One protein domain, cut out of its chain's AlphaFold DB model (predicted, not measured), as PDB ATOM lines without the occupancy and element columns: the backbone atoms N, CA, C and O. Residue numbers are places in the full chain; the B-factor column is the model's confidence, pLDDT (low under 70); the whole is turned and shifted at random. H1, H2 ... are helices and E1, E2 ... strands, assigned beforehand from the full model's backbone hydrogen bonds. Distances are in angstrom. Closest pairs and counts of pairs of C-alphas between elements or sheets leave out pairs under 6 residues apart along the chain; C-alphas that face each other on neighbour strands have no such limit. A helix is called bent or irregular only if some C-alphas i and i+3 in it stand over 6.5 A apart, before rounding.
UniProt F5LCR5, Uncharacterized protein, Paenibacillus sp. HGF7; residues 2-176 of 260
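This is residues 2 to 176 of the 260 residues of an uncharacterized protein of Paenibacillus sp. HGF7 (UniProt F5LCR5). A small three-stranded sheet, E1 E2 E3, has the long helix H4 packed slantwise over one face; a separate pair of short parallel strands, E4 and E5, follows the end of H4, and short helices and long loops make up much of the rest. A loose tail sticks out at residues 2 to 8. You have 175 residues printed, with seven named helices and five named strands in the order H1 E1 H2 E2 E3 H3 H4 E4 E5 H5 H6 H7; the sheet E1 E2 E3 is mixed, and the class is mixed, helices and strands, with under half of the residues, 81, in named elements. The whole is compact, with a radius of gyration of the C-alphas of 17.8 A, and the C-alphas span 55 by 39 by 32 A.

Start at residue 2 and pass to H1, residues 21 to 25, which touches no helix. A tight link leads to E1, residues 29 to 33, an edge strand. Next come H2, residues 39 to 52, and E2, residues 56 to 61; E1, H2 and E2 form a strand-helix-strand unit, two parallel neighbour strands with a helix between, and its crossover is right-handed. Look at N 31 and O 57, 2.8 A apart and within hydrogen-bond range, across the parallel pair E1 and E2. H2 only grazes the sheet, with its residues 42 to 52; the closest C-alphas of H2 and E2 are those of Glu 49 and Ile 56, 6.4 A apart. E3, residues 69 to 72, makes an antiparallel hairpin with E2, where N 60 and O 70 are 2.9 A apart. H3, residues 81 to 87, is not on the sheet. H4, residues 99 to 113, is on the sheet at a height over the sheet of 6.9 A, making two layers, a helix on one face of a sheet. It lies over E2 and only just over E3, on which 3 of its C-alphas fall, and runs slantwise to the strands, at 52 degrees to E2 on the local plane. The closest C-alphas of E2 and H4 are those of Ala 61 and Met 104, 5.1 A apart. H3 and H4 are close but not clearly touching, with the C-alphas of Phe 81 and Cys 100 the closest at 7.9 A, and about perpendicular at 79 degrees. E4, residues 118 to 121, and E5, residues 142 to 145, are parallel neighbours, with N 143 and O 118 2.8 A apart. H5, residues 147 to 150, and H6, residues 155 to 163, are apart. H7, residues 170 to 173, only just touches H2, through residues 40 to 41 of H2 alone, with 3 pairs of C-alphas within 8 A; the closest are those of Glu 40 and Glu 170, 6.0 A apart. In H1, H2, H3 and H6 every O i to N i+4 pair is within hydrogen-bond range, in H4 8 of 11 are, and H5 and H7 are too short for such a pair.

Find C-alpha 21 at (-50.547, -13.692, -51.441), where H1 begins; it is 6.1 A long. E1 measures 12.6 A, H2 20.2 A, E2 16.1 A and E3 9.7 A from first to last C-alpha. H3 measures 9.9 A. Find C-alpha 99 at (-26.282, -35.773, -34.670); from there H4 runs 19.9 A to C-alpha 113. H4 is neither bent nor irregular, but only just: C-alphas 104 and 107 are 6.5 A apart. E4 measures 9.4 A, E5 9.8 A, H5 4.8 A and H6 12.5 A. H7, 5.9 A long, ends at C-alpha 173, at (-28.049, -35.085, -62.964).

The two C-alphas farthest apart are those of Asn 3 and Asn 89, at 56.7 A. The printed part has no cut. The links H3 to H4 and E4 to E5 are long, with 11 and 20 residues. The mean pLDDT of the printed part is 84.2; look for values under 70 at residues 2 to 19 and 134 to 138.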
ATOM      1  N   TRP A   2     -66.660 -21.258 -41.221       24.67
ATOM      2  CA  TRP A   2     -66.064 -22.245 -42.114       24.67
ATOM      3  C   TRP A   2     -66.913 -22.196 -43.376       24.67
ATOM      4  O   TRP A   2     -68.028 -22.697 -43.344       24.67
ATOM      5  N   ASN A   3     -66.468 -21.540 -44.442       21.56
ATOM      6  CA  ASN A   3     -67.209 -21.573 -45.697       21.56
ATOM      7  C   ASN A   3     -66.247 -21.616 -46.884       21.56
ATOM      8  O   ASN A   3     -65.574 -20.645 -47.201       21.56
ATOM      9  N   GLN A   4     -66.250 -22.780 -47.534       25.41
ATOM     10  CA  GLN A   4     -66.010 -22.970 -48.964       25.41
ATOM     11  C   GLN A   4     -64.617 -22.621 -49.526       25.41
ATOM     12  O   GLN A   4     -64.475 -21.755 -50.381       25.41
ATOM     13  N   TRP A   5     -63.612 -23.444 -49.210       26.20
ATOM     14  CA  TRP A   5     -62.362 -23.542 -49.990       26.20
ATOM     15  C   TRP A   5     -62.464 -24.531 -51.166       26.20
ATOM     16  O   TRP A   5     -61.504 -25.197 -51.537       26.20
ATOM     17  N   ARG A   6     -63.645 -24.648 -51.785       26.03
ATOM     18  CA  ARG A   6     -63.871 -25.511 -52.958       26.03
ATOM     19  C   ARG A   6     -63.828 -24.712 -54.266       26.03
ATOM     20  O   ARG A   6     -64.658 -24.913 -55.147       26.03
ATOM     21  N   LYS A   7     -62.856 -23.806 -54.422       29.44
ATOM     22  CA  LYS A   7     -62.546 -23.185 -55.723       29.44
ATOM     23  C   LYS A   7     -61.449 -23.986 -56.421       29.44
ATOM     24  O   LYS A   7     -60.267 -23.753 -56.237       29.44
ATOM     25  N   ARG A   8     -61.905 -24.962 -57.211       32.22
ATOM     26  CA  ARG A   8     -61.268 -25.592 -58.383       32.22
ATOM     27  C   ARG A   8     -59.886 -25.000 -58.733       32.22
ATOM     28  O   ARG A   8     -59.800 -24.026 -59.479       32.22
ATOM     29  N   PHE A   9     -58.832 -25.615 -58.194       38.19
ATOM     30  CA  PHE A   9     -57.432 -25.282 -58.455       38.19
ATOM     31  C   PHE A   9     -57.149 -25.330 -59.962       38.19
ATOM     32  O   PHE A   9     -57.147 -26.397 -60.583       38.19
ATOM     33  N   LYS A  10     -56.936 -24.167 -60.587       37.03
ATOM     34  CA  LYS A  10     -56.376 -24.114 -61.939       37.03
ATOM     35  C   LYS A  10     -54.892 -24.468 -61.827       37.03
ATOM     36  O   LYS A  10     -54.124 -23.729 -61.230       37.03
ATOM     37  N   ARG A  11     -54.526 -25.606 -62.417       41.12
ATOM     38  CA  ARG A  11     -53.179 -26.190 -62.528       41.12
ATOM     39  C   ARG A  11     -52.183 -25.282 -63.276       41.12
ATOM     40  O   ARG A  11     -51.848 -25.576 -64.417       41.12
ATOM     41  N   HIS A  12     -51.732 -24.195 -62.661       40.41
ATOM     42  CA  HIS A  12     -50.621 -23.378 -63.163       40.41
ATOM     43  C   HIS A  12     -49.644 -23.121 -62.005       40.41
ATOM     44  O   HIS A  12     -50.089 -22.842 -60.892       40.41
ATOM     45  N   GLY A  13     -48.343 -23.313 -62.253       41.06
ATOM     46  CA  GLY A  13     -47.269 -23.571 -61.281       41.06
ATOM     47  C   GLY A  13     -46.884 -22.461 -60.293       41.06
ATOM     48  O   GLY A  13     -45.702 -22.211 -60.081       41.06
ATOM     49  N   HIS A  14     -47.844 -21.820 -59.625       50.12
ATOM     50  CA  HIS A  14     -47.584 -20.737 -58.669       50.12
ATOM     51  C   HIS A  14     -48.308 -20.977 -57.339       50.12
ATOM     52  O   HIS A  14     -49.321 -20.346 -57.048       50.12
ATOM     53  N   ILE A  15     -47.811 -21.919 -56.530       58.31
ATOM     54  CA  ILE A  15     -48.585 -22.460 -55.398       58.31
ATOM     55  C   ILE A  15     -48.865 -21.428 -54.293       58.31
ATOM     56  O   ILE A  15     -49.976 -21.437 -53.782       58.31
ATOM     57  N   TYR A  16     -47.936 -20.526 -53.942       56.97
ATOM     58  CA  TYR A  16     -48.146 -19.573 -52.829       56.97
ATOM     59  C   TYR A  16     -48.271 -18.122 -53.254       56.97
ATOM     60  O   TYR A  16     -49.265 -17.489 -52.923       56.97
ATOM     61  N   LYS A  17     -47.300 -17.609 -54.019       57.44
ATOM     62  CA  LYS A  17     -47.269 -16.201 -54.442       57.44
ATOM     63  C   LYS A  17     -48.582 -15.746 -55.094       57.44
ATOM     64  O   LYS A  17     -49.016 -14.628 -54.856       57.44
ATOM     65  N   ASN A  18     -49.237 -16.629 -55.854       62.47
ATOM     66  CA  ASN A  18     -50.469 -16.294 -56.569       62.47
ATOM     67  C   ASN A  18     -51.743 -16.856 -55.916       62.47
ATOM     68  O   ASN A  18     -52.798 -16.248 -56.074       62.47
ATOM     69  N   ASN A  19     -51.677 -17.988 -55.200       65.19
ATOM     70  CA  ASN A  19     -52.877 -18.578 -54.585       65.19
ATOM     71  C   ASN A  19     -53.115 -18.122 -53.134       65.19
ATOM     72  O   ASN A  19     -54.251 -18.204 -52.677       65.19
ATOM     73  N   TYR A  20     -52.073 -17.656 -52.432       70.88
ATOM     74  CA  TYR A  20     -52.109 -17.217 -51.028       70.88
ATOM     75  C   TYR A  20     -51.207 -15.985 -50.791       70.88
ATOM     76  O   TYR A  20     -50.266 -16.054 -49.990       70.88
ATOM     77  N   PRO A  21     -51.426 -14.863 -51.502       74.75
ATOM     78  CA  PRO A  21     -50.547 -13.692 -51.441       74.75
ATOM     79  C   PRO A  21     -50.409 -13.120 -50.021       74.75
ATOM     80  O   PRO A  21     -49.319 -12.736 -49.610       74.75
ATOM     81  N   GLU A  22     -51.477 -13.136 -49.225       76.94
ATOM     82  CA  GLU A  22     -51.477 -12.657 -47.840       76.94
ATOM     83  C   GLU A  22     -50.615 -13.504 -46.893       76.94
ATOM     84  O   GLU A  22     -50.073 -12.981 -45.916       76.94
ATOM     85  N   ILE A  23     -50.483 -14.806 -47.176       78.75
ATOM     86  CA  ILE A  23     -49.589 -15.712 -46.445       78.75
ATOM     87  C   ILE A  23     -48.166 -15.527 -46.958       78.75
ATOM     88  O   ILE A  23     -47.238 -15.417 -46.162       78.75
ATOM     89  N   PHE A  24     -48.000 -15.478 -48.281       83.56
ATOM     90  CA  PHE A  24     -46.699 -15.328 -48.918       83.56
ATOM     91  C   PHE A  24     -45.976 -14.071 -48.434       83.56
ATOM     92  O   PHE A  24     -44.787 -14.140 -48.137       83.56
ATOM     93  N   GLU A  25     -46.681 -12.946 -48.279       84.31
ATOM     94  CA  GLU A  25     -46.045 -11.716 -47.807       84.31
ATOM     95  C   GLU A  25     -45.456 -11.827 -46.400       84.31
ATOM     96  O   GLU A  25     -44.390 -11.266 -46.145       84.31
ATOM     97  N   LYS A  26     -46.091 -12.617 -45.531       86.44
ATOM     98  CA  LYS A  26     -45.669 -12.857 -44.145       86.44
ATOM     99  C   LYS A  26     -44.711 -14.041 -43.994       86.44
ATOM    100  O   LYS A  26     -44.343 -14.383 -42.876       86.44
ATOM    101  N   LEU A  27     -44.364 -14.714 -45.089       90.06
ATOM    102  CA  LEU A  27     -43.544 -15.915 -45.053       90.06
ATOM    103  C   LEU A  27     -42.067 -15.553 -44.883       90.06
ATOM    104  O   LEU A  27     -41.490 -14.850 -45.715       90.06
ATOM    105  N   GLU A  28     -41.441 -16.125 -43.862       91.81
ATOM    106  CA  GLU A  28     -39.990 -16.126 -43.711       91.81
ATOM    107  C   GLU A  28     -39.412 -17.393 -44.341       91.81
ATOM    108  O   GLU A  28     -39.722 -18.521 -43.946       91.81
ATOM    109  N   LEU A  29     -38.584 -17.207 -45.367       92.94
ATOM    110  CA  LEU A  29     -37.871 -18.301 -46.007       92.94
ATOM    111  C   LEU A  29     -36.559 -18.527 -45.275       92.94
ATOM    112  O   LEU A  29     -35.804 -17.584 -45.051       92.94
ATOM    113  N   PHE A  30     -36.252 -19.783 -44.968       93.62
ATOM    114  CA  PHE A  30     -34.990 -20.142 -44.339       93.62
ATOM    115  C   PHE A  30     -34.358 -21.372 -44.989       93.62
ATOM    116  O   PHE A  30     -35.020 -22.214 -45.599       93.62
ATOM    117  N   PHE A  31     -33.050 -21.486 -44.815       94.50
ATOM    118  CA  PHE A  31     -32.239 -22.632 -45.169       94.50
ATOM    119  C   PHE A  31     -31.307 -22.945 -44.001       94.50
ATOM    120  O   PHE A  31     -30.557 -22.077 -43.559       94.50
ATOM    121  N   THR A  32     -31.346 -24.178 -43.494       93.81
ATOM    122  CA  THR A  32     -30.391 -24.632 -42.475       93.81
ATOM    123  C   THR A  32     -29.074 -24.996 -43.154       93.81
ATOM    124  O   THR A  32     -28.921 -26.122 -43.638       93.81
ATOM    125  N   ASP A  33     -28.178 -24.023 -43.222       94.56
ATOM    126  CA  ASP A  33     -26.879 -24.116 -43.867       94.56
ATOM    127  C   ASP A  33     -25.900 -24.885 -42.973       94.56
ATOM    128  O   ASP A  33     -25.678 -24.526 -41.814       94.56
ATOM    129  N   THR A  34     -25.328 -25.973 -43.490       93.38
ATOM    130  CA  THR A  34     -24.319 -26.740 -42.750       93.38
ATOM    131  C   THR A  34     -22.894 -26.320 -43.094       93.38
ATOM    132  O   THR A  34     -21.965 -26.815 -42.460       93.38
ATOM    133  N   GLY A  35     -22.705 -25.444 -44.085       92.31
ATOM    134  CA  GLY A  35     -21.412 -25.109 -44.680       92.31
ATOM    135  C   GLY A  35     -20.778 -26.273 -45.449       92.31
ATOM    136  O   GLY A  35     -19.611 -26.200 -45.822       92.31
ATOM    137  N   SER A  36     -21.516 -27.367 -45.654       94.62
ATOM    138  CA  SER A  36     -21.028 -28.619 -46.252       94.62
ATOM    139  C   SER A  36     -21.829 -29.017 -47.495       94.62
ATOM    140  O   SER A  36     -21.782 -30.159 -47.949       94.62
ATOM    141  N   GLU A  37     -22.634 -28.107 -48.021       93.81
ATOM    142  CA  GLU A  37     -23.392 -28.239 -49.252       93.81
ATOM    143  C   GLU A  37     -22.492 -28.078 -50.479       93.81
ATOM    144  O   GLU A  37     -21.497 -27.360 -50.454       93.81
ATOM    145  N   LEU A  38     -22.874 -28.731 -51.575       92.56
ATOM    146  CA  LEU A  38     -22.227 -28.524 -52.868       92.56
ATOM    147  C   LEU A  38     -22.665 -27.185 -53.496       92.56
ATOM    148  O   LEU A  38     -23.787 -26.745 -53.218       92.56
ATOM    149  N   PRO A  39     -21.844 -26.569 -54.370       91.94
ATOM    150  CA  PRO A  39     -22.158 -25.297 -55.031       91.94
ATOM    151  C   PRO A  39     -23.546 -25.247 -55.683       91.94
ATOM    152  O   PRO A  39     -24.267 -24.263 -55.521       91.94
ATOM    153  N   GLU A  40     -23.991 -26.345 -56.305       93.50
ATOM    154  CA  GLU A  40     -25.286 -26.414 -56.997       93.50
ATOM    155  C   GLU A  40     -26.489 -26.173 -56.067       93.50
ATOM    156  O   GLU A  40     -27.584 -25.841 -56.529       93.50
ATOM    157  N   ILE A  41     -26.319 -26.367 -54.752       93.50
ATOM    158  CA  ILE A  41     -27.341 -26.048 -53.750       93.50
ATOM    159  C   ILE A  41     -27.478 -24.532 -53.607       93.50
ATOM    160  O   ILE A  41     -28.595 -24.020 -53.609       93.50
ATOM    161  N   TYR A  42     -26.371 -23.801 -53.525       93.19
ATOM    162  CA  TYR A  42     -26.402 -22.342 -53.415       93.19
ATOM    163  C   TYR A  42     -26.921 -21.693 -54.704       93.19
ATOM    164  O   TYR A  42     -27.713 -20.752 -54.634       93.19
ATOM    165  N   ASP A  43     -26.601 -22.268 -55.868       94.19
ATOM    166  CA  ASP A  43     -27.124 -21.808 -57.160       94.19
ATOM    167  C   ASP A  43     -28.655 -21.862 -57.224       94.19
ATOM    168  O   ASP A  43     -29.301 -20.891 -57.631       94.19
ATOM    169  N   ILE A  44     -29.274 -22.977 -56.807       94.44
ATOM    170  CA  ILE A  44     -30.743 -23.062 -56.814       94.44
ATOM    171  C   ILE A  44     -31.362 -22.113 -55.787       94.44
ATOM    172  O   ILE A  44     -32.411 -21.529 -56.051       94.44
ATOM    173  N   LEU A  45     -30.719 -21.915 -54.637       94.00
ATOM    174  CA  LEU A  45     -31.214 -20.981 -53.635       94.00
ATOM    175  C   LEU A  45     -31.212 -19.538 -54.164       94.00
ATOM    176  O   LEU A  45     -32.201 -18.839 -53.975       94.00
ATOM    177  N   SER A  46     -30.173 -19.134 -54.898       94.56
ATOM    178  CA  SER A  46     -30.108 -17.828 -55.571       94.56
ATOM    179  C   SER A  46     -31.207 -17.661 -56.633       94.56
ATOM    180  O   SER A  46     -31.897 -16.634 -56.689       94.56
ATOM    181  N   LYS A  47     -31.462 -18.707 -57.435       95.31
ATOM    182  CA  LYS A  47     -32.584 -18.726 -58.394       95.31
ATOM    183  C   LYS A  47     -33.938 -18.599 -57.692       95.31
ATOM    184  O   LYS A  47     -34.802 -17.863 -58.169       95.31
ATOM    185  N   LEU A  48     -34.122 -19.279 -56.557       94.50
ATOM    186  CA  LEU A  48     -35.335 -19.189 -55.740       94.50
ATOM    187  C   LEU A  48     -35.537 -17.783 -55.172       94.50
ATOM    188  O   LEU A  48     -36.637 -17.251 -55.295       94.50
ATOM    189  N   GLU A  49     -34.502 -17.159 -54.610       94.06
ATOM    190  CA  GLU A  49     -34.577 -15.780 -54.106       94.06
ATOM    191  C   GLU A  49     -34.979 -14.799 -55.212       94.06
ATOM    192  O   GLU A  49     -35.884 -13.985 -55.023       94.06
ATOM    193  N   THR A  50     -34.365 -14.935 -56.391       95.19
ATOM    194  CA  THR A  50     -34.667 -14.108 -57.569       95.19
ATOM    195  C   THR A  50     -36.116 -14.283 -58.025       95.19
ATOM    196  O   THR A  50     -36.827 -13.305 -58.247       95.19
ATOM    197  N   TYR A  51     -36.583 -15.528 -58.135       93.75
ATOM    198  CA  TYR A  51     -37.937 -15.839 -58.592       93.75
ATOM    199  C   TYR A  51     -39.020 -15.388 -57.595       93.75
ATOM    200  O   TYR A  51     -40.067 -14.848 -57.976       93.75
ATOM    201  N   LEU A  52     -38.776 -15.605 -56.303       91.56
ATOM    202  CA  LEU A  52     -39.725 -15.281 -55.242       91.56
ATOM    203  C   LEU A  52     -39.719 -13.787 -54.903       91.56
ATOM    204  O   LEU A  52     -40.760 -13.268 -54.500       91.56
ATOM    205  N   GLY A  53     -38.598 -13.091 -55.107       93.06
ATOM    206  CA  GLY A  53     -38.412 -11.705 -54.671       93.06
ATOM    207  C   GLY A  53     -38.291 -11.577 -53.150       93.06
ATOM    208  O   GLY A  53     -38.587 -10.522 -52.598       93.06
ATOM    209  N   LYS A  54     -37.901 -12.658 -52.462       91.06
ATOM    210  CA  LYS A  54     -37.706 -12.715 -51.006       91.06
ATOM    211  C   LYS A  54     -36.376 -13.389 -50.700       91.06
ATOM    212  O   LYS A  54     -36.023 -14.372 -51.349       91.06
ATOM    213  N   LYS A  55     -35.657 -12.861 -49.710       91.94
ATOM    214  CA  LYS A  55     -34.407 -13.446 -49.220       91.94
ATOM    215  C   LYS A  55     -34.670 -14.752 -48.477       91.94
ATOM    216  O   LYS A  55     -35.690 -14.887 -47.804       91.94
ATOM    217  N   ILE A  56     -33.742 -15.694 -48.600       93.38
ATOM    218  CA  ILE A  56     -33.725 -16.938 -47.831       93.38
ATOM    219  C   ILE A  56     -32.701 -16.774 -46.709       93.38
ATOM    220  O   ILE A  56     -31.494 -16.770 -46.957       93.38
ATOM    221  N   LEU A  57     -33.183 -16.686 -45.471       93.38
ATOM    222  CA  LEU A  57     -32.347 -16.620 -44.277       93.38
ATOM    223  C   LEU A  57     -31.487 -17.879 -44.158       93.38
ATOM    224  O   LEU A  57     -31.975 -19.001 -44.305       93.38
ATOM    225  N   ARG A  58     -30.200 -17.717 -43.862       94.12
ATOM    226  CA  ARG A  58     -29.282 -18.842 -43.669       94.12
ATOM    227  C   ARG A  58     -29.092 -19.079 -42.180       94.12
ATOM    228  O   ARG A  58     -28.434 -18.296 -41.502       94.12
ATOM    229  N   LEU A  59     -29.681 -20.151 -41.667       94.62
ATOM    230  CA  LEU A  59     -29.520 -20.562 -40.275       94.62
ATOM    231  C   LEU A  59     -28.357 -21.533 -40.190       94.62
ATOM    232  O   LEU A  59     -28.426 -22.625 -40.753       94.62
ATOM    233  N   LYS A  60     -27.308 -21.156 -39.470       95.12
ATOM    234  CA  LYS A  60     -26.097 -21.963 -39.354       95.12
ATOM    235  C   LYS A  60     -25.839 -22.312 -37.906       95.12
ATOM    236  O   LYS A  60     -26.018 -21.481 -37.019       95.12
ATOM    237  N   ALA A  61     -25.416 -23.545 -37.658       95.12
ATOM    238  CA  ALA A  61     -24.963 -23.915 -36.328       95.12
ATOM    239  C   ALA A  61     -23.703 -23.131 -35.975       95.12
ATOM    240  O   ALA A  61     -22.763 -23.075 -36.762       95.12
ATOM    241  N   ASP A  62     -23.683 -22.572 -34.774       93.88
ATOM    242  CA  ASP A  62     -22.505 -21.906 -34.242       93.88
ATOM    243  C   ASP A  62     -22.218 -22.491 -32.865       93.88
ATOM    244  O   ASP A  62     -22.754 -22.037 -31.855       93.88
ATOM    245  N   PRO A  63     -21.422 -23.562 -32.788       87.38
ATOM    246  CA  PRO A  63     -21.199 -24.253 -31.532       87.38
ATOM    247  C   PRO A  63     -20.530 -23.349 -30.470       87.38
ATOM    248  O   PRO A  63     -20.606 -23.679 -29.273       87.38
ATOM    249  N   ASN A  64     -19.936 -22.218 -30.858       87.12
ATOM    250  CA  ASN A  64     -19.153 -21.331 -29.999       87.12
ATOM    251  C   ASN A  64     -19.974 -20.183 -29.392       87.12
ATOM    252  O   ASN A  64     -19.555 -19.619 -28.385       87.12
ATOM    253  N   THR A  65     -21.176 -19.899 -29.896       87.56
ATOM    254  CA  THR A  65     -22.075 -18.898 -29.293       87.56
ATOM    255  C   THR A  65     -22.911 -19.479 -28.150       87.56
ATOM    256  O   THR A  65     -23.021 -20.698 -27.980       87.56
ATOM    257  N   ALA A  66     -23.524 -18.616 -27.335       83.50
ATOM    258  CA  ALA A  66     -24.484 -19.042 -26.312       83.50
ATOM    259  C   ALA A  66     -25.743 -19.658 -26.948       83.50
ATOM    260  O   ALA A  66     -26.167 -20.738 -26.540       83.50
ATOM    261  N   ALA A  67     -26.262 -19.015 -28.000       82.62
ATOM    262  CA  ALA A  67     -27.463 -19.428 -28.728       82.62
ATOM    263  C   ALA A  67     -27.273 -20.710 -29.562       82.62
ATOM    264  O   ALA A  67     -28.236 -21.360 -29.949       82.62
ATOM    265  N   LYS A  68     -26.025 -21.109 -29.831       90.00
ATOM    266  CA  LYS A  68     -25.665 -22.283 -30.642       90.00
ATOM    267  C   LYS A  68     -26.061 -22.208 -32.120       90.00
ATOM    268  O   LYS A  68     -25.970 -23.211 -32.836       90.00
ATOM    269  N   TYR A  69     -26.432 -21.023 -32.593       94.44
ATOM    270  CA  TYR A  69     -26.673 -20.718 -33.996       94.44
ATOM    271  C   TYR A  69     -26.262 -19.281 -34.322       94.44
ATOM    272  O   TYR A  69     -26.020 -18.472 -33.422       94.44
ATOM    273  N   LYS A  70     -26.204 -18.983 -35.618       93.81
ATOM    274  CA  LYS A  70     -26.146 -17.633 -36.177       93.81
ATOM    275  C   LYS A  70     -27.026 -17.550 -37.423       93.81
ATOM    276  O   LYS A  70     -27.232 -18.558 -38.107       93.81
ATOM    277  N   VAL A  71     -27.537 -16.356 -37.708       93.44
ATOM    278  CA  VAL A  71     -28.166 -16.032 -38.994       93.44
ATOM    279  C   VAL A  71     -27.103 -15.388 -39.867       93.44
ATOM    280  O   VAL A  71     -26.432 -14.456 -39.428       93.44
ATOM    281  N   VAL A  72     -26.926 -15.905 -41.076       88.56
ATOM    282  CA  VAL A  72     -25.970 -15.370 -42.042       88.56
ATOM    283  C   VAL A  72     -26.727 -14.593 -43.109       88.56
ATOM    284  O   VAL A  72     -27.650 -15.118 -43.734       88.56
ATOM    285  N   ASP A  73     -26.290 -13.356 -43.323       80.81
ATOM    286  CA  ASP A  73     -26.669 -12.525 -44.458       80.81
ATOM    287  C   ASP A  73     -25.395 -12.173 -45.239       80.81
ATOM    288  O   ASP A  73     -24.519 -11.477 -44.727       80.81
ATOM    289  N   GLY A  74     -25.250 -12.724 -46.447       74.50
ATOM    290  CA  GLY A  74     -24.050 -12.577 -47.276       74.50
ATOM    291  C   GLY A  74     -23.094 -13.775 -47.242       74.50
ATOM    292  O   GLY A  74     -23.514 -14.922 -47.081       74.50
ATOM    293  N   GLU A  75     -21.810 -13.509 -47.486       75.50
ATOM    294  CA  GLU A  75     -20.774 -14.537 -47.619       75.50
ATOM    295  C   GLU A  75     -20.307 -15.046 -46.245       75.50
ATOM    296  O   GLU A  75     -19.849 -14.279 -45.402       75.50
ATOM    297  N   ASP A  76     -20.411 -16.358 -46.019       83.69
ATOM    298  CA  ASP A  76     -19.906 -17.025 -44.817       83.69
ATOM    299  C   ASP A  76     -19.297 -18.380 -45.169       83.69
ATOM    300  O   ASP A  76     -19.995 -19.363 -45.429       83.69
ATOM    301  N   THR A  77     -17.972 -18.443 -45.103       83.38
ATOM    302  CA  THR A  77     -17.188 -19.639 -45.423       83.38
ATOM    303  C   THR A  77     -17.004 -20.577 -44.233       83.38
ATOM    304  O   THR A  77     -16.369 -21.623 -44.370       83.38
ATOM    305  N   THR A  78     -17.556 -20.244 -43.059       88.25
ATOM    306  CA  THR A  78     -17.424 -21.117 -41.887       88.25
ATOM    307  C   THR A  78     -18.072 -22.476 -42.139       88.25
ATOM    308  O   THR A  78     -19.101 -22.588 -42.804       88.25
ATOM    309  N   ASN A  79     -17.495 -23.531 -41.578       91.50
ATOM    310  CA  ASN A  79     -18.087 -24.858 -41.600       91.50
ATOM    311  C   ASN A  79     -18.086 -25.421 -40.172       91.50
ATOM    312  O   ASN A  79     -17.042 -25.861 -39.691       91.50
ATOM    313  N   PRO A  80     -19.235 -25.423 -39.473       93.00
ATOM    314  CA  PRO A  80     -19.293 -25.876 -38.088       93.00
ATOM    315  C   PRO A  80     -19.127 -27.396 -37.944       93.00
ATOM    316  O   PRO A  80     -19.070 -27.892 -36.818       93.00
ATOM    317  N   PHE A  81     -19.077 -28.157 -39.045       94.38
ATOM    318  CA  PHE A  81     -19.009 -29.616 -39.004       94.38
ATOM    319  C   PHE A  81     -17.804 -30.123 -38.213       94.38
ATOM    320  O   PHE A  81     -17.988 -30.957 -37.331       94.38
ATOM    321  N   GLU A  82     -16.601 -29.611 -38.471       91.06
ATOM    322  CA  GLU A  82     -15.371 -30.106 -37.837       91.06
ATOM    323  C   GLU A  82     -15.337 -29.832 -36.334       91.06
ATOM    324  O   GLU A  82     -14.982 -30.699 -35.533       91.06
ATOM    325  N   GLU A  83     -15.759 -28.640 -35.917       92.56
ATOM    326  CA  GLU A  83     -15.853 -28.289 -34.500       92.56
ATOM    327  C   GLU A  83     -16.900 -29.138 -33.775       92.56
ATOM    328  O   GLU A  83     -16.685 -29.589 -32.648       92.56
ATOM    329  N   ILE A  84     -18.036 -29.395 -34.426       94.38
ATOM    330  CA  ILE A  84     -19.074 -30.265 -33.876       94.38
ATOM    331  C   ILE A  84     -18.578 -31.715 -33.832       94.38
ATOM    332  O   ILE A  84     -18.778 -32.383 -32.820       94.38
ATOM    333  N   LEU A  85     -17.882 -32.194 -34.865       92.44
ATOM    334  CA  LEU A  85     -17.291 -33.531 -34.917       92.44
ATOM    335  C   LEU A  85     -16.310 -33.751 -33.756       92.44
ATOM    336  O   LEU A  85     -16.367 -34.793 -33.099       92.44
ATOM    337  N   LYS A  86     -15.480 -32.748 -33.432       91.00
ATOM    338  CA  LYS A  86     -14.600 -32.769 -32.249       91.00
ATOM    339  C   LYS A  86     -15.389 -32.949 -30.947       91.00
ATOM    340  O   LYS A  86     -14.992 -33.751 -30.111       91.00
ATOM    341  N   ARG A  87     -16.545 -32.289 -30.788       92.06
ATOM    342  CA  ARG A  87     -17.429 -32.454 -29.607       92.06
ATOM    343  C   ARG A  87     -18.089 -33.826 -29.514       92.06
ATOM    344  O   ARG A  87     -18.499 -34.234 -28.431       92.06
ATOM    345  N   TYR A  88     -18.201 -34.528 -30.636       91.38
ATOM    346  CA  TYR A  88     -18.617 -35.928 -30.690       91.38
ATOM    347  C   TYR A  88     -17.416 -36.892 -30.664       91.38
ATOM    348  O   TYR A  88     -17.574 -38.064 -31.003       91.38
ATOM    349  N   ASN A  89     -16.225 -36.434 -30.252       88.75
ATOM    350  CA  ASN A  89     -14.996 -37.229 -30.163       88.75
ATOM    351  C   ASN A  89     -14.686 -37.981 -31.470       88.75
ATOM    352  O   ASN A  89     -14.423 -39.184 -31.454       88.75
ATOM    353  N   GLY A  90     -14.824 -37.298 -32.612       88.62
ATOM    354  CA  GLY A  90     -14.565 -37.881 -33.931       88.62
ATOM    355  C   GLY A  90     -15.622 -38.882 -34.410       88.62
ATOM    356  O   GLY A  90     -15.422 -39.530 -35.430       88.62
ATOM    357  N   TYR A  91     -16.748 -39.042 -33.708       89.38
ATOM    358  CA  TYR A  91     -17.794 -39.980 -34.113       89.38
ATOM    359  C   TYR A  91     -18.607 -39.455 -35.306       89.38
ATOM    360  O   TYR A  91     -19.406 -38.528 -35.156       89.38
ATOM    361  N   LEU A  92     -18.441 -40.068 -36.483       91.69
ATOM    362  CA  LEU A  92     -19.144 -39.661 -37.703       91.69
ATOM    363  C   LEU A  92     -20.672 -39.790 -37.583       91.69
ATOM    364  O   LEU A  92     -21.181 -40.682 -36.895       91.69
ATOM    365  N   PRO A  93     -21.441 -38.911 -38.254       93.44
ATOM    366  CA  PRO A  93     -22.886 -39.034 -38.264       93.44
ATOM    367  C   PRO A  93     -23.296 -40.247 -39.104       93.44
ATOM    368  O   PRO A  93     -22.763 -40.491 -40.183       93.44
ATOM    369  N   ALA A  94     -24.299 -40.976 -38.626       92.31
ATOM    370  CA  ALA A  94     -24.773 -42.212 -39.246       92.31
ATOM    371  C   ALA A  94     -26.308 -42.323 -39.160       92.31
ATOM    372  O   ALA A  94     -26.937 -41.561 -38.415       92.31
ATOM    373  N   PRO A  95     -26.960 -43.278 -39.861       91.12
ATOM    374  CA  PRO A  95     -28.419 -43.432 -39.814       91.12
ATOM    375  C   PRO A  95     -28.993 -43.599 -38.399       91.12
ATOM    376  O   PRO A  95     -30.064 -43.069 -38.102       91.12
ATOM    377  N   ASN A  96     -28.265 -44.292 -37.521       90.25
ATOM    378  CA  ASN A  96     -28.596 -44.490 -36.107       90.25
ATOM    379  C   ASN A  96     -28.105 -43.346 -35.197       90.25
ATOM    380  O   ASN A  96     -28.614 -43.191 -34.091       90.25
ATOM    381  N   ALA A  97     -27.171 -42.517 -35.664       91.31
ATOM    382  CA  ALA A  97     -26.557 -41.425 -34.913       91.31
ATOM    383  C   ALA A  97     -26.596 -40.113 -35.710       91.31
ATOM    384  O   ALA A  97     -25.583 -39.568 -36.143       91.31
ATOM    385  N   ARG A  98     -27.807 -39.587 -35.913       92.56
ATOM    386  CA  ARG A  98     -28.079 -38.413 -36.765       92.56
ATOM    387  C   ARG A  98     -27.798 -37.090 -36.054       92.56
ATOM    388  O   ARG A  98     -28.630 -36.177 -36.067       92.56
ATOM    389  N   TRP A  99     -26.641 -36.979 -35.406       94.25
ATOM    390  CA  TRP A  99     -26.282 -35.773 -34.670       94.25
ATOM    391  C   TRP A  99     -26.157 -34.552 -35.582       94.25
ATOM    392  O   TRP A  99     -26.516 -33.463 -35.152       94.25
ATOM    393  N   CYS A 100     -25.772 -34.721 -36.852       94.38
ATOM    394  CA  CYS A 100     -25.748 -33.620 -37.820       94.38
ATOM    395  C   CYS A 100     -27.150 -33.024 -38.029       94.38
ATOM    396  O   CYS A 100     -27.318 -31.814 -38.052       94.38
ATOM    397  N   THR A 101     -28.198 -33.855 -38.079       92.56
ATOM    398  CA  THR A 101     -29.584 -33.366 -38.183       92.56
ATOM    399  C   THR A 101     -30.007 -32.649 -36.904       92.56
ATOM    400  O   THR A 101     -30.543 -31.548 -36.963       92.56
ATOM    401  N   ARG A 102     -29.737 -33.247 -35.739       91.81
ATOM    402  CA  ARG A 102     -30.120 -32.670 -34.444       91.81
ATOM    403  C   ARG A 102     -29.403 -31.348 -34.165       91.81
ATOM    404  O   ARG A 102     -30.048 -30.363 -33.842       91.81
ATOM    405  N   THR A 103     -28.078 -31.337 -34.273       93.50
ATOM    406  CA  THR A 103     -27.225 -30.220 -33.851       93.50
ATOM    407  C   THR A 103     -27.069 -29.160 -34.934       93.50
ATOM    408  O   THR A 103     -26.976 -27.993 -34.582       93.50
ATOM    409  N   MET A 104     -27.054 -29.534 -36.219       94.69
ATOM    410  CA  MET A 104     -26.782 -28.579 -37.303       94.69
ATOM    411  C   MET A 104     -28.025 -28.096 -38.048       94.69
ATOM    412  O   MET A 104     -27.918 -27.174 -38.844       94.69
ATOM    413  N   LYS A 105     -29.193 -28.712 -37.826       91.81
ATOM    414  CA  LYS A 105     -30.430 -28.345 -38.534       91.81
ATOM    415  C   LYS A 105     -31.571 -28.027 -37.584       91.81
ATOM    416  O   LYS A 105     -32.067 -26.909 -37.582       91.81
ATOM    417  N   LEU A 106     -31.958 -29.000 -36.758       91.19
ATOM    418  CA  LEU A 106     -33.108 -28.851 -35.866       91.19
ATOM    419  C   LEU A 106     -32.840 -27.819 -34.775       91.19
ATOM    420  O   LEU A 106     -33.636 -26.907 -34.614       91.19
ATOM    421  N   ARG A 107     -31.700 -27.916 -34.082       90.88
ATOM    422  CA  ARG A 107     -31.366 -26.963 -33.025       90.88
ATOM    423  C   ARG A 107     -31.262 -25.515 -33.536       90.88
ATOM    424  O   ARG A 107     -31.931 -24.681 -32.949       90.88
ATOM    425  N   PRO A 108     -30.512 -25.193 -34.611       92.00
ATOM    426  CA  PRO A 108     -30.473 -23.826 -35.129       92.00
ATOM    427  C   PRO A 108     -31.848 -23.269 -35.488       92.00
ATOM    428  O   PRO A 108     -32.127 -22.115 -35.197       92.00
ATOM    429  N   LEU A 109     -32.717 -24.098 -36.072       90.94
ATOM    430  CA  LEU A 109     -34.092 -23.716 -36.374       90.94
ATOM    431  C   LEU A 109     -34.904 -23.433 -35.102       90.94
ATOM    432  O   LEU A 109     -35.579 -22.415 -35.023       90.94
ATOM    433  N   GLU A 110     -34.847 -24.326 -34.115       90.69
ATOM    434  CA  GLU A 110     -35.618 -24.201 -32.873       90.69
ATOM    435  C   GLU A 110     -35.167 -23.011 -32.020       90.69
ATOM    436  O   GLU A 110     -36.014 -22.313 -31.473       90.69
ATOM    437  N   GLU A 111     -33.860 -22.759 -31.934       91.00
ATOM    438  CA  GLU A 111     -33.296 -21.615 -31.202       91.00
ATOM    439  C   GLU A 111     -33.607 -20.293 -31.922       91.00
ATOM    440  O   GLU A 111     -33.896 -19.298 -31.266       91.00
ATOM    441  N   TRP A 112     -33.605 -20.288 -33.262       91.75
ATOM    442  CA  TRP A 112     -33.989 -19.119 -34.056       91.75
ATOM    443  C   TRP A 112     -35.472 -18.764 -33.917       91.75
ATOM    444  O   TRP A 112     -35.799 -17.590 -33.804       91.75
ATOM    445  N   ILE A 113     -36.355 -19.766 -33.874       90.69
ATOM    446  CA  ILE A 113     -37.789 -19.566 -33.599       90.69
ATOM    447  C   ILE A 113     -38.011 -19.107 -32.150       90.69
ATOM    448  O   ILE A 113     -38.915 -18.324 -31.868       90.69
ATOM    449  N   GLY A 114     -37.210 -19.615 -31.211       89.62
ATOM    450  CA  GLY A 114     -37.304 -19.259 -29.801       89.62
ATOM    451  C   GLY A 114     -38.689 -19.557 -29.217       89.62
ATOM    452  O   GLY A 114     -39.166 -20.698 -29.221       89.62
ATOM    453  N   THR A 115     -39.333 -18.522 -28.675       89.31
ATOM    454  CA  THR A 115     -40.656 -18.616 -28.040       89.31
ATOM    455  C   THR A 115     -41.821 -18.320 -28.981       89.31
ATOM    456  O   THR A 115     -42.972 -18.428 -28.557       89.31
ATOM    457  N   ASP A 116     -41.549 -17.950 -30.233       89.44
ATOM    458  CA  ASP A 116     -42.587 -17.527 -31.165       89.44
ATOM    459  C   ASP A 116     -43.401 -18.711 -31.677       89.44
ATOM    460  O   ASP A 116     -42.874 -19.786 -31.974       89.44
ATOM    461  N   TYR A 117     -44.710 -18.502 -31.829       88.94
ATOM    462  CA  TYR A 117     -45.565 -19.478 -32.490       88.94
ATOM    463  C   TYR A 117     -45.258 -19.509 -33.990       88.94
ATOM    464  O   TYR A 117     -45.502 -18.543 -34.714       88.94
ATOM    465  N   CYS A 118     -44.770 -20.652 -34.465       89.75
ATOM    466  CA  CYS A 118     -44.328 -20.857 -35.834       89.75
ATOM    467  C   CYS A 118     -45.199 -21.904 -36.538       89.75
ATOM    468  O   CYS A 118     -45.351 -23.040 -36.080       89.75
ATOM    469  N   ILE A 119     -45.723 -21.553 -37.714       89.56
ATOM    470  CA  ILE A 119     -46.276 -22.531 -38.653       89.56
ATOM    471  C   ILE A 119     -45.177 -22.893 -39.651       89.56
ATOM    472  O   ILE A 119     -44.822 -22.097 -40.517       89.56
ATOM    473  N   SER A 120     -44.654 -24.114 -39.551       89.56
ATOM    474  CA  SER A 120     -43.602 -24.613 -40.438       89.56
ATOM    475  C   SER A 120     -44.212 -25.352 -41.629       89.56
ATOM    476  O   SER A 120     -44.768 -26.445 -41.492       89.56
ATOM    477  N   TYR A 121     -44.118 -24.757 -42.817       90.06
ATOM    478  CA  TYR A 121     -44.574 -25.381 -44.060       90.06
ATOM    479  C   TYR A 121     -43.506 -26.328 -44.612       90.06
ATOM    480  O   TYR A 121     -42.386 -25.917 -44.909       90.06
ATOM    481  N   ILE A 122     -43.855 -27.606 -44.767       89.38
ATOM    482  CA  ILE A 122     -42.921 -28.658 -45.179       89.38
ATOM    483  C   ILE A 122     -43.414 -29.304 -46.476       89.38
ATOM    484  O   ILE A 122     -44.537 -29.803 -46.555       89.38
ATOM    485  N   GLY A 123     -42.540 -29.343 -47.483       90.31
ATOM    486  CA  GLY A 123     -42.819 -29.889 -48.814       90.31
ATOM    487  C   GLY A 123     -42.799 -31.420 -48.903       90.31
ATOM    488  O   GLY A 123     -42.104 -31.956 -49.761       90.31
ATOM    489  N   ILE A 124     -43.527 -32.126 -48.029       91.12
ATOM    490  CA  ILE A 124     -43.779 -33.571 -48.193       91.12
ATOM    491  C   ILE A 124     -44.906 -33.750 -49.206       91.12
ATOM    492  O   ILE A 124     -45.980 -33.181 -49.025       91.12
ATOM    493  N   ARG A 125     -44.657 -34.532 -50.257       94.00
ATOM    494  CA  ARG A 125     -45.599 -34.805 -51.351       94.00
ATOM    495  C   ARG A 125     -46.703 -35.780 -50.939       94.00
ATOM    496  O   ARG A 125     -46.543 -36.571 -50.011       94.00
ATOM    497  N   ALA A 126     -47.807 -35.772 -51.681       93.88
ATOM    498  CA  ALA A 126     -48.929 -36.690 -51.480       93.88
ATOM    499  C   ALA A 126     -48.563 -38.168 -51.713       93.88
ATOM    500  O   ALA A 126     -49.154 -39.049 -51.098       93.88
ATOM    501  N   ASP A 127     -47.571 -38.442 -52.567       94.75
ATOM    502  CA  ASP A 127     -47.075 -39.791 -52.865       94.75
ATOM    503  C   ASP A 127     -45.934 -40.256 -51.938       94.75
ATOM    504  O   ASP A 127     -45.368 -41.336 -52.131       94.75
ATOM    505  N   GLU A 128     -45.585 -39.468 -50.916       91.81
ATOM    506  CA  GLU A 128     -44.567 -39.812 -49.925       91.81
ATOM    507  C   GLU A 128     -45.188 -40.399 -48.655       91.81
ATOM    508  O   GLU A 128     -45.835 -39.705 -47.875       91.81
ATOM    509  N   ASN A 129     -44.915 -41.680 -48.394       87.50
ATOM    510  CA  ASN A 129     -45.334 -42.345 -47.162       87.50
ATOM    511  C   ASN A 129     -44.300 -42.141 -46.042       87.50
ATOM    512  O   ASN A 129     -43.540 -43.052 -45.701       87.50
ATOM    513  N   ARG A 130     -44.199 -40.910 -45.531       84.56
ATOM    514  CA  ARG A 130     -43.312 -40.563 -44.413       84.56
ATOM    515  C   ARG A 130     -43.854 -39.406 -43.585       84.56
ATOM    516  O   ARG A 130     -44.455 -38.480 -44.118       84.56
ATOM    517  N   ASP A 131     -43.493 -39.408 -42.308       75.62
ATOM    518  CA  ASP A 131     -43.739 -38.275 -41.420       75.62
ATOM    519  C   ASP A 131     -42.664 -37.186 -41.576       75.62
ATOM    520  O   ASP A 131     -41.501 -37.431 -41.950       75.62
ATOM    521  N   GLY A 132     -43.065 -35.953 -41.280       76.50
ATOM    522  CA  GLY A 132     -42.180 -34.797 -41.190       76.50
ATOM    523  C   GLY A 132     -41.796 -34.467 -39.753       76.50
ATOM    524  O   GLY A 132     -41.619 -35.348 -38.912       76.50
ATOM    525  N   TYR A 133     -41.663 -33.169 -39.483       72.81
ATOM    526  CA  TYR A 133     -41.554 -32.646 -38.126       72.81
ATOM    527  C   TYR A 133     -42.850 -32.967 -37.371       72.81
ATOM    528  O   TYR A 133     -43.909 -32.466 -37.739       72.81
ATOM    529  N   ASN A 134     -42.786 -33.868 -36.395       63.19
ATOM    530  CA  ASN A 134     -43.954 -34.386 -35.688       63.19
ATOM    531  C   ASN A 134     -44.048 -33.813 -34.267       63.19
ATOM    532  O   ASN A 134     -43.071 -33.307 -33.722       63.19
ATOM    533  N   GLN A 135     -45.218 -33.960 -33.639       49.94
ATOM    534  CA  GLN A 135     -45.515 -33.515 -32.264       49.94
ATOM    535  C   GLN A 135     -44.619 -34.143 -31.174       49.94
ATOM    536  O   GLN A 135     -44.718 -33.773 -30.012       49.94
ATOM    537  N   LYS A 136     -43.748 -35.104 -31.523       50.38
ATOM    538  CA  LYS A 136     -42.697 -35.603 -30.619       50.38
ATOM    539  C   LYS A 136     -41.504 -34.653 -30.531       50.38
ATOM    540  O   LYS A 136     -40.632 -34.862 -29.687       50.38
ATOM    541  N   SER A 137     -41.436 -33.649 -31.404       59.22
ATOM    542  CA  SER A 137     -40.564 -32.519 -31.157       59.22
ATOM    543  C   SER A 137     -40.957 -31.862 -29.838       59.22
ATOM    544  O   SER A 137     -42.134 -31.648 -29.564       59.22
ATOM    545  N   LYS A 138     -39.958 -31.555 -29.013       60.66
ATOM    546  CA  LYS A 138     -40.172 -30.919 -27.710       60.66
ATOM    547  C   LYS A 138     -40.609 -29.459 -27.837       60.66
ATOM    548  O   LYS A 138     -41.039 -28.888 -26.839       60.66
ATOM    549  N   ASN A 139     -40.489 -28.854 -29.020       75.25
ATOM    550  CA  ASN A 139     -40.889 -27.471 -29.220       75.25
ATOM    551  C   ASN A 139     -42.382 -27.385 -29.573       75.25
ATOM    552  O   ASN A 139     -42.780 -27.565 -30.724       75.25
ATOM    553  N   ILE A 140     -43.201 -27.097 -28.558       77.88
ATOM    554  CA  ILE A 140     -44.657 -26.929 -28.679       77.88
ATOM    555  C   ILE A 140     -45.054 -25.726 -29.549       77.88
ATOM    556  O   ILE A 140     -46.177 -25.676 -30.048       77.88
ATOM    557  N   ASN A 141     -44.137 -24.785 -29.781       84.06
ATOM    558  CA  ASN A 141     -44.419 -23.574 -30.545       84.06
ATOM    559  C   ASN A 141     -44.422 -23.815 -32.062       84.06
ATOM    560  O   ASN A 141     -44.854 -22.947 -32.813       84.06
ATOM    561  N   ILE A 142     -43.965 -24.984 -32.530       87.38
ATOM    562  CA  ILE A 142     -43.821 -25.281 -33.958       87.38
ATOM    563  C   ILE A 142     -44.925 -26.233 -34.417       87.38
ATOM    564  O   ILE A 142     -44.956 -27.414 -34.068       87.38
ATOM    565  N   THR A 143     -45.805 -25.735 -35.285       88.00
ATOM    566  CA  THR A 143     -46.848 -26.532 -35.937       88.00
ATOM    567  C   THR A 143     -46.482 -26.801 -37.392       88.00
ATOM    568  O   THR A 143     -46.454 -25.889 -38.215       88.00
ATOM    569  N   ALA A 144     -46.247 -28.067 -37.740       88.50
ATOM    570  CA  ALA A 144     -45.961 -28.458 -39.117       88.50
ATOM    571  C   ALA A 144     -47.231 -28.508 -39.990       88.50
ATOM    572  O   ALA A 144     -48.276 -29.014 -39.568       88.50
ATOM    573  N   LYS A 145     -47.132 -28.033 -41.236       87.88
ATOM    574  CA  LYS A 145     -48.178 -28.136 -42.266       87.88
ATOM    575  C   LYS A 145     -47.611 -28.733 -43.554       87.88
ATOM    576  O   LYS A 145     -46.592 -28.271 -44.060       87.88
ATOM    577  N   TYR A 146     -48.308 -29.729 -44.105       88.06
ATOM    578  CA  TYR A 146     -47.900 -30.473 -45.305       88.06
ATOM    579  C   TYR A 146     -48.837 -30.158 -46.467       88.06
ATOM    580  O   TYR A 146     -49.837 -30.836 -46.716       88.06
ATOM    581  N   LEU A 147     -48.552 -29.062 -47.156       86.06
ATOM    582  CA  LEU A 147     -49.490 -28.528 -48.134       86.06
ATOM    583  C   LEU A 147     -49.503 -29.324 -49.439       86.06
ATOM    584  O   LEU A 147     -50.577 -29.564 -49.965       86.06
ATOM    585  N   PHE A 148     -48.372 -29.872 -49.888       90.31
ATOM    586  CA  PHE A 148     -48.373 -30.753 -51.063       90.31
ATOM    587  C   PHE A 148     -49.179 -32.040 -50.830       90.31
ATOM    588  O   PHE A 148     -49.850 -32.502 -51.745       90.31
ATOM    589  N   GLN A 149     -49.178 -32.590 -49.610       89.56
ATOM    590  CA  GLN A 149     -50.094 -33.674 -49.234       89.56
ATOM    591  C   GLN A 149     -51.557 -33.220 -49.260       89.56
ATOM    592  O   GLN A 149     -52.397 -33.911 -49.831       89.56
ATOM    593  N   THR A 150     -51.850 -32.057 -48.671       87.44
ATOM    594  CA  THR A 150     -53.212 -31.495 -48.612       87.44
ATOM    595  C   THR A 150     -53.778 -31.229 -50.012       87.44
ATOM    596  O   THR A 150     -54.946 -31.515 -50.268       87.44
ATOM    597  N   ASP A 151     -52.935 -30.757 -50.929       88.06
ATOM    598  CA  ASP A 151     -53.292 -30.411 -52.307       88.06
ATOM    599  C   ASP A 151     -53.190 -31.604 -53.277       88.06
ATOM    600  O   ASP A 151     -53.499 -31.475 -54.463       88.06
ATOM    601  N   GLY A 152     -52.766 -32.780 -52.799       92.94
ATOM    602  CA  GLY A 152     -52.649 -33.990 -53.616       92.94
ATOM    603  C   GLY A 152     -51.517 -33.956 -54.650       92.94
ATOM    604  O   GLY A 152     -51.588 -34.672 -55.646       92.94
ATOM    605  N   LEU A 153     -50.487 -33.133 -54.439       92.94
ATOM    606  CA  LEU A 153     -49.370 -32.961 -55.368       92.94
ATOM    607  C   LEU A 153     -48.364 -34.106 -55.248       92.94
ATOM    608  O   LEU A 153     -47.825 -34.373 -54.169       92.94
ATOM    609  N   VAL A 154     -48.079 -34.753 -56.377       95.19
ATOM    610  CA  VAL A 154     -47.132 -35.872 -56.474       95.19
ATOM    611  C   VAL A 154     -45.831 -35.439 -57.148       95.19
ATOM    612  O   VAL A 154     -45.689 -34.302 -57.598       95.19
ATOM    613  N   LEU A 155     -44.854 -36.344 -57.244       93.38
ATOM    614  CA  LEU A 155     -43.532 -36.029 -57.790       93.38
ATOM    615  C   LEU A 155     -43.568 -35.355 -59.176       93.38
ATOM    616  O   LEU A 155     -42.838 -34.392 -59.397       93.38
ATOM    617  N   SER A 156     -44.422 -35.821 -60.094       94.88
ATOM    618  CA  SER A 156     -44.536 -35.230 -61.437       94.88
ATOM    619  C   SER A 156     -45.047 -33.790 -61.421       94.88
ATOM    620  O   SER A 156     -44.617 -32.990 -62.247       94.88
ATOM    621  N   ASP A 157     -45.932 -33.446 -60.481       95.06
ATOM    622  CA  ASP A 157     -46.415 -32.072 -60.342       95.06
ATOM    623  C   ASP A 157     -45.283 -31.160 -59.855       95.06
ATOM    624  O   ASP A 157     -45.115 -30.061 -60.376       95.06
ATOM    625  N   ILE A 158     -44.454 -31.639 -58.919       93.25
ATOM    626  CA  ILE A 158     -43.287 -30.892 -58.425       93.25
ATOM    627  C   ILE A 158     -42.261 -30.657 -59.538       93.25
ATOM    628  O   ILE A 158     -41.754 -29.545 -59.661       93.25
ATOM    629  N   TYR A 159     -41.985 -31.666 -60.373       93.19
ATOM    630  CA  TYR A 159     -41.120 -31.500 -61.547       93.19
ATOM    631  C   TYR A 159     -41.642 -30.408 -62.479       93.19
ATOM    632  O   TYR A 159     -40.895 -29.492 -62.812       93.19
ATOM    633  N   LYS A 160     -42.936 -30.456 -62.810       94.31
ATOM    634  CA  LYS A 160     -43.573 -29.450 -63.659       94.31
ATOM    635  C   LYS A 160     -43.453 -28.041 -63.068       94.31
ATOM    636  O   LYS A 160     -43.112 -27.108 -63.783       94.31
ATOM    637  N   ILE A 161     -43.682 -27.883 -61.763       92.50
ATOM    638  CA  ILE A 161     -43.541 -26.585 -61.087       92.50
ATOM    639  C   ILE A 161     -42.105 -26.071 -61.183       92.50
ATOM    640  O   ILE A 161     -41.899 -24.896 -61.466       92.50
ATOM    641  N   LEU A 162     -41.105 -26.924 -60.953       92.75
ATOM    642  CA  LEU A 162     -39.702 -26.519 -61.052       92.75
ATOM    643  C   LEU A 162     -39.347 -26.110 -62.485       92.75
ATOM    644  O   LEU A 162     -38.765 -25.048 -62.674       92.75
ATOM    645  N   GLU A 163     -39.744 -26.896 -63.484       93.50
ATOM    646  CA  GLU A 163     -39.514 -26.605 -64.907       93.50
ATOM    647  C   GLU A 163     -40.156 -25.286 -65.361       93.50
ATOM    648  O   GLU A 163     -39.541 -24.539 -66.116       93.50
ATOM    649  N   GLU A 164     -41.352 -24.966 -64.863       93.00
ATOM    650  CA  GLU A 164     -42.059 -23.711 -65.157       93.00
ATOM    651  C   GLU A 164     -41.511 -22.496 -64.380       93.00
ATOM    652  O   GLU A 164     -41.931 -21.368 -64.642       93.00
ATOM    653  N   THR A 165     -40.610 -22.695 -63.406       93.31
ATOM    654  CA  THR A 165     -40.156 -21.625 -62.497       93.31
ATOM    655  C   THR A 165     -38.637 -21.451 -62.467       93.31
ATOM    656  O   THR A 165     -38.093 -20.642 -63.212       93.31
ATOM    657  N   VAL A 166     -37.940 -22.168 -61.587       93.50
ATOM    658  CA  VAL A 166     -36.504 -21.994 -61.296       93.50
ATOM    659  C   VAL A 166     -35.612 -23.024 -61.994       93.50
ATOM    660  O   VAL A 166     -34.385 -22.971 -61.889       93.50
ATOM    661  N   GLY A 167     -36.222 -23.955 -62.723       94.25
ATOM    662  CA  GLY A 167     -35.572 -25.119 -63.303       94.25
ATOM    663  C   GLY A 167     -35.244 -26.191 -62.266       94.25
ATOM    664  O   GLY A 167     -35.382 -26.015 -61.052       94.25
ATOM    665  N   LEU A 168     -34.788 -27.340 -62.761       93.19
ATOM    666  CA  LEU A 168     -34.316 -28.409 -61.893       93.19
ATOM    667  C   LEU A 168     -32.913 -28.104 -61.362       93.19
ATOM    668  O   LEU A 168     -32.052 -27.668 -62.125       93.19
ATOM    669  N   PRO A 169     -32.651 -28.374 -60.075       92.25
ATOM    670  CA  PRO A 169     -31.302 -28.312 -59.541       92.25
ATOM    671  C   PRO A 169     -30.338 -29.250 -60.274       92.25
ATOM    672  O   PRO A 169     -30.635 -30.427 -60.490       92.25
ATOM    673  N   GLU A 170     -29.147 -28.746 -60.581       92.44
ATOM    674  CA  GLU A 170     -28.127 -29.447 -61.371       92.44
ATOM    675  C   GLU A 170     -27.641 -30.747 -60.718       92.44
ATOM    676  O   GLU A 170     -27.386 -31.738 -61.409       92.44
ATOM    677  N   TYR A 171     -27.621 -30.802 -59.382       91.06
ATOM    678  CA  TYR A 171     -27.243 -32.012 -58.656       91.06
ATOM    679  C   TYR A 171     -28.144 -33.216 -58.988       91.06
ATOM    680  O   TYR A 171     -27.709 -34.350 -58.805       91.06
ATOM    681  N   TYR A 172     -29.370 -33.030 -59.508       92.12
ATOM    682  CA  TYR A 172     -30.232 -34.149 -59.925       92.12
ATOM    683  C   TYR A 172     -29.694 -34.930 -61.128       92.12
ATOM    684  O   TYR A 172     -30.122 -36.063 -61.360       92.12
ATOM    685  N   LYS A 173     -28.727 -34.374 -61.870       91.88
ATOM    686  CA  LYS A 173     -28.049 -35.085 -62.964       91.88
ATOM    687  C   LYS A 173     -27.293 -36.319 -62.470       91.88
ATOM    688  O   LYS A 173     -27.094 -37.259 -63.237       91.88
ATOM    689  N   TRP A 174     -26.892 -36.341 -61.198       93.12
ATOM    690  CA  TRP A 174     -26.056 -37.411 -60.657       93.12
ATOM    691  C   TRP A 174     -26.399 -37.853 -59.225       93.12
ATOM    692  O   TRP A 174     -26.113 -38.999 -58.869       93.12
ATOM    693  N   ARG A 175     -27.076 -37.018 -58.424       92.38
ATOM    694  CA  ARG A 175     -27.613 -37.352 -57.093       92.38
ATOM    695  C   ARG A 175     -29.127 -37.481 -57.116       92.38
ATOM    696  O   ARG A 175     -29.839 -36.841 -57.875       92.38
ATOM    697  N   THR A 176     -29.638 -38.293 -56.202       89.06
ATOM    698  CA  THR A 176     -31.085 -38.452 -55.987       89.06
ATOM    699  C   THR A 176     -31.665 -37.485 -54.968       89.06
ATOM    700  O   THR A 176     -32.881 -37.338 -54.899       89.06
TER     701      THR A 176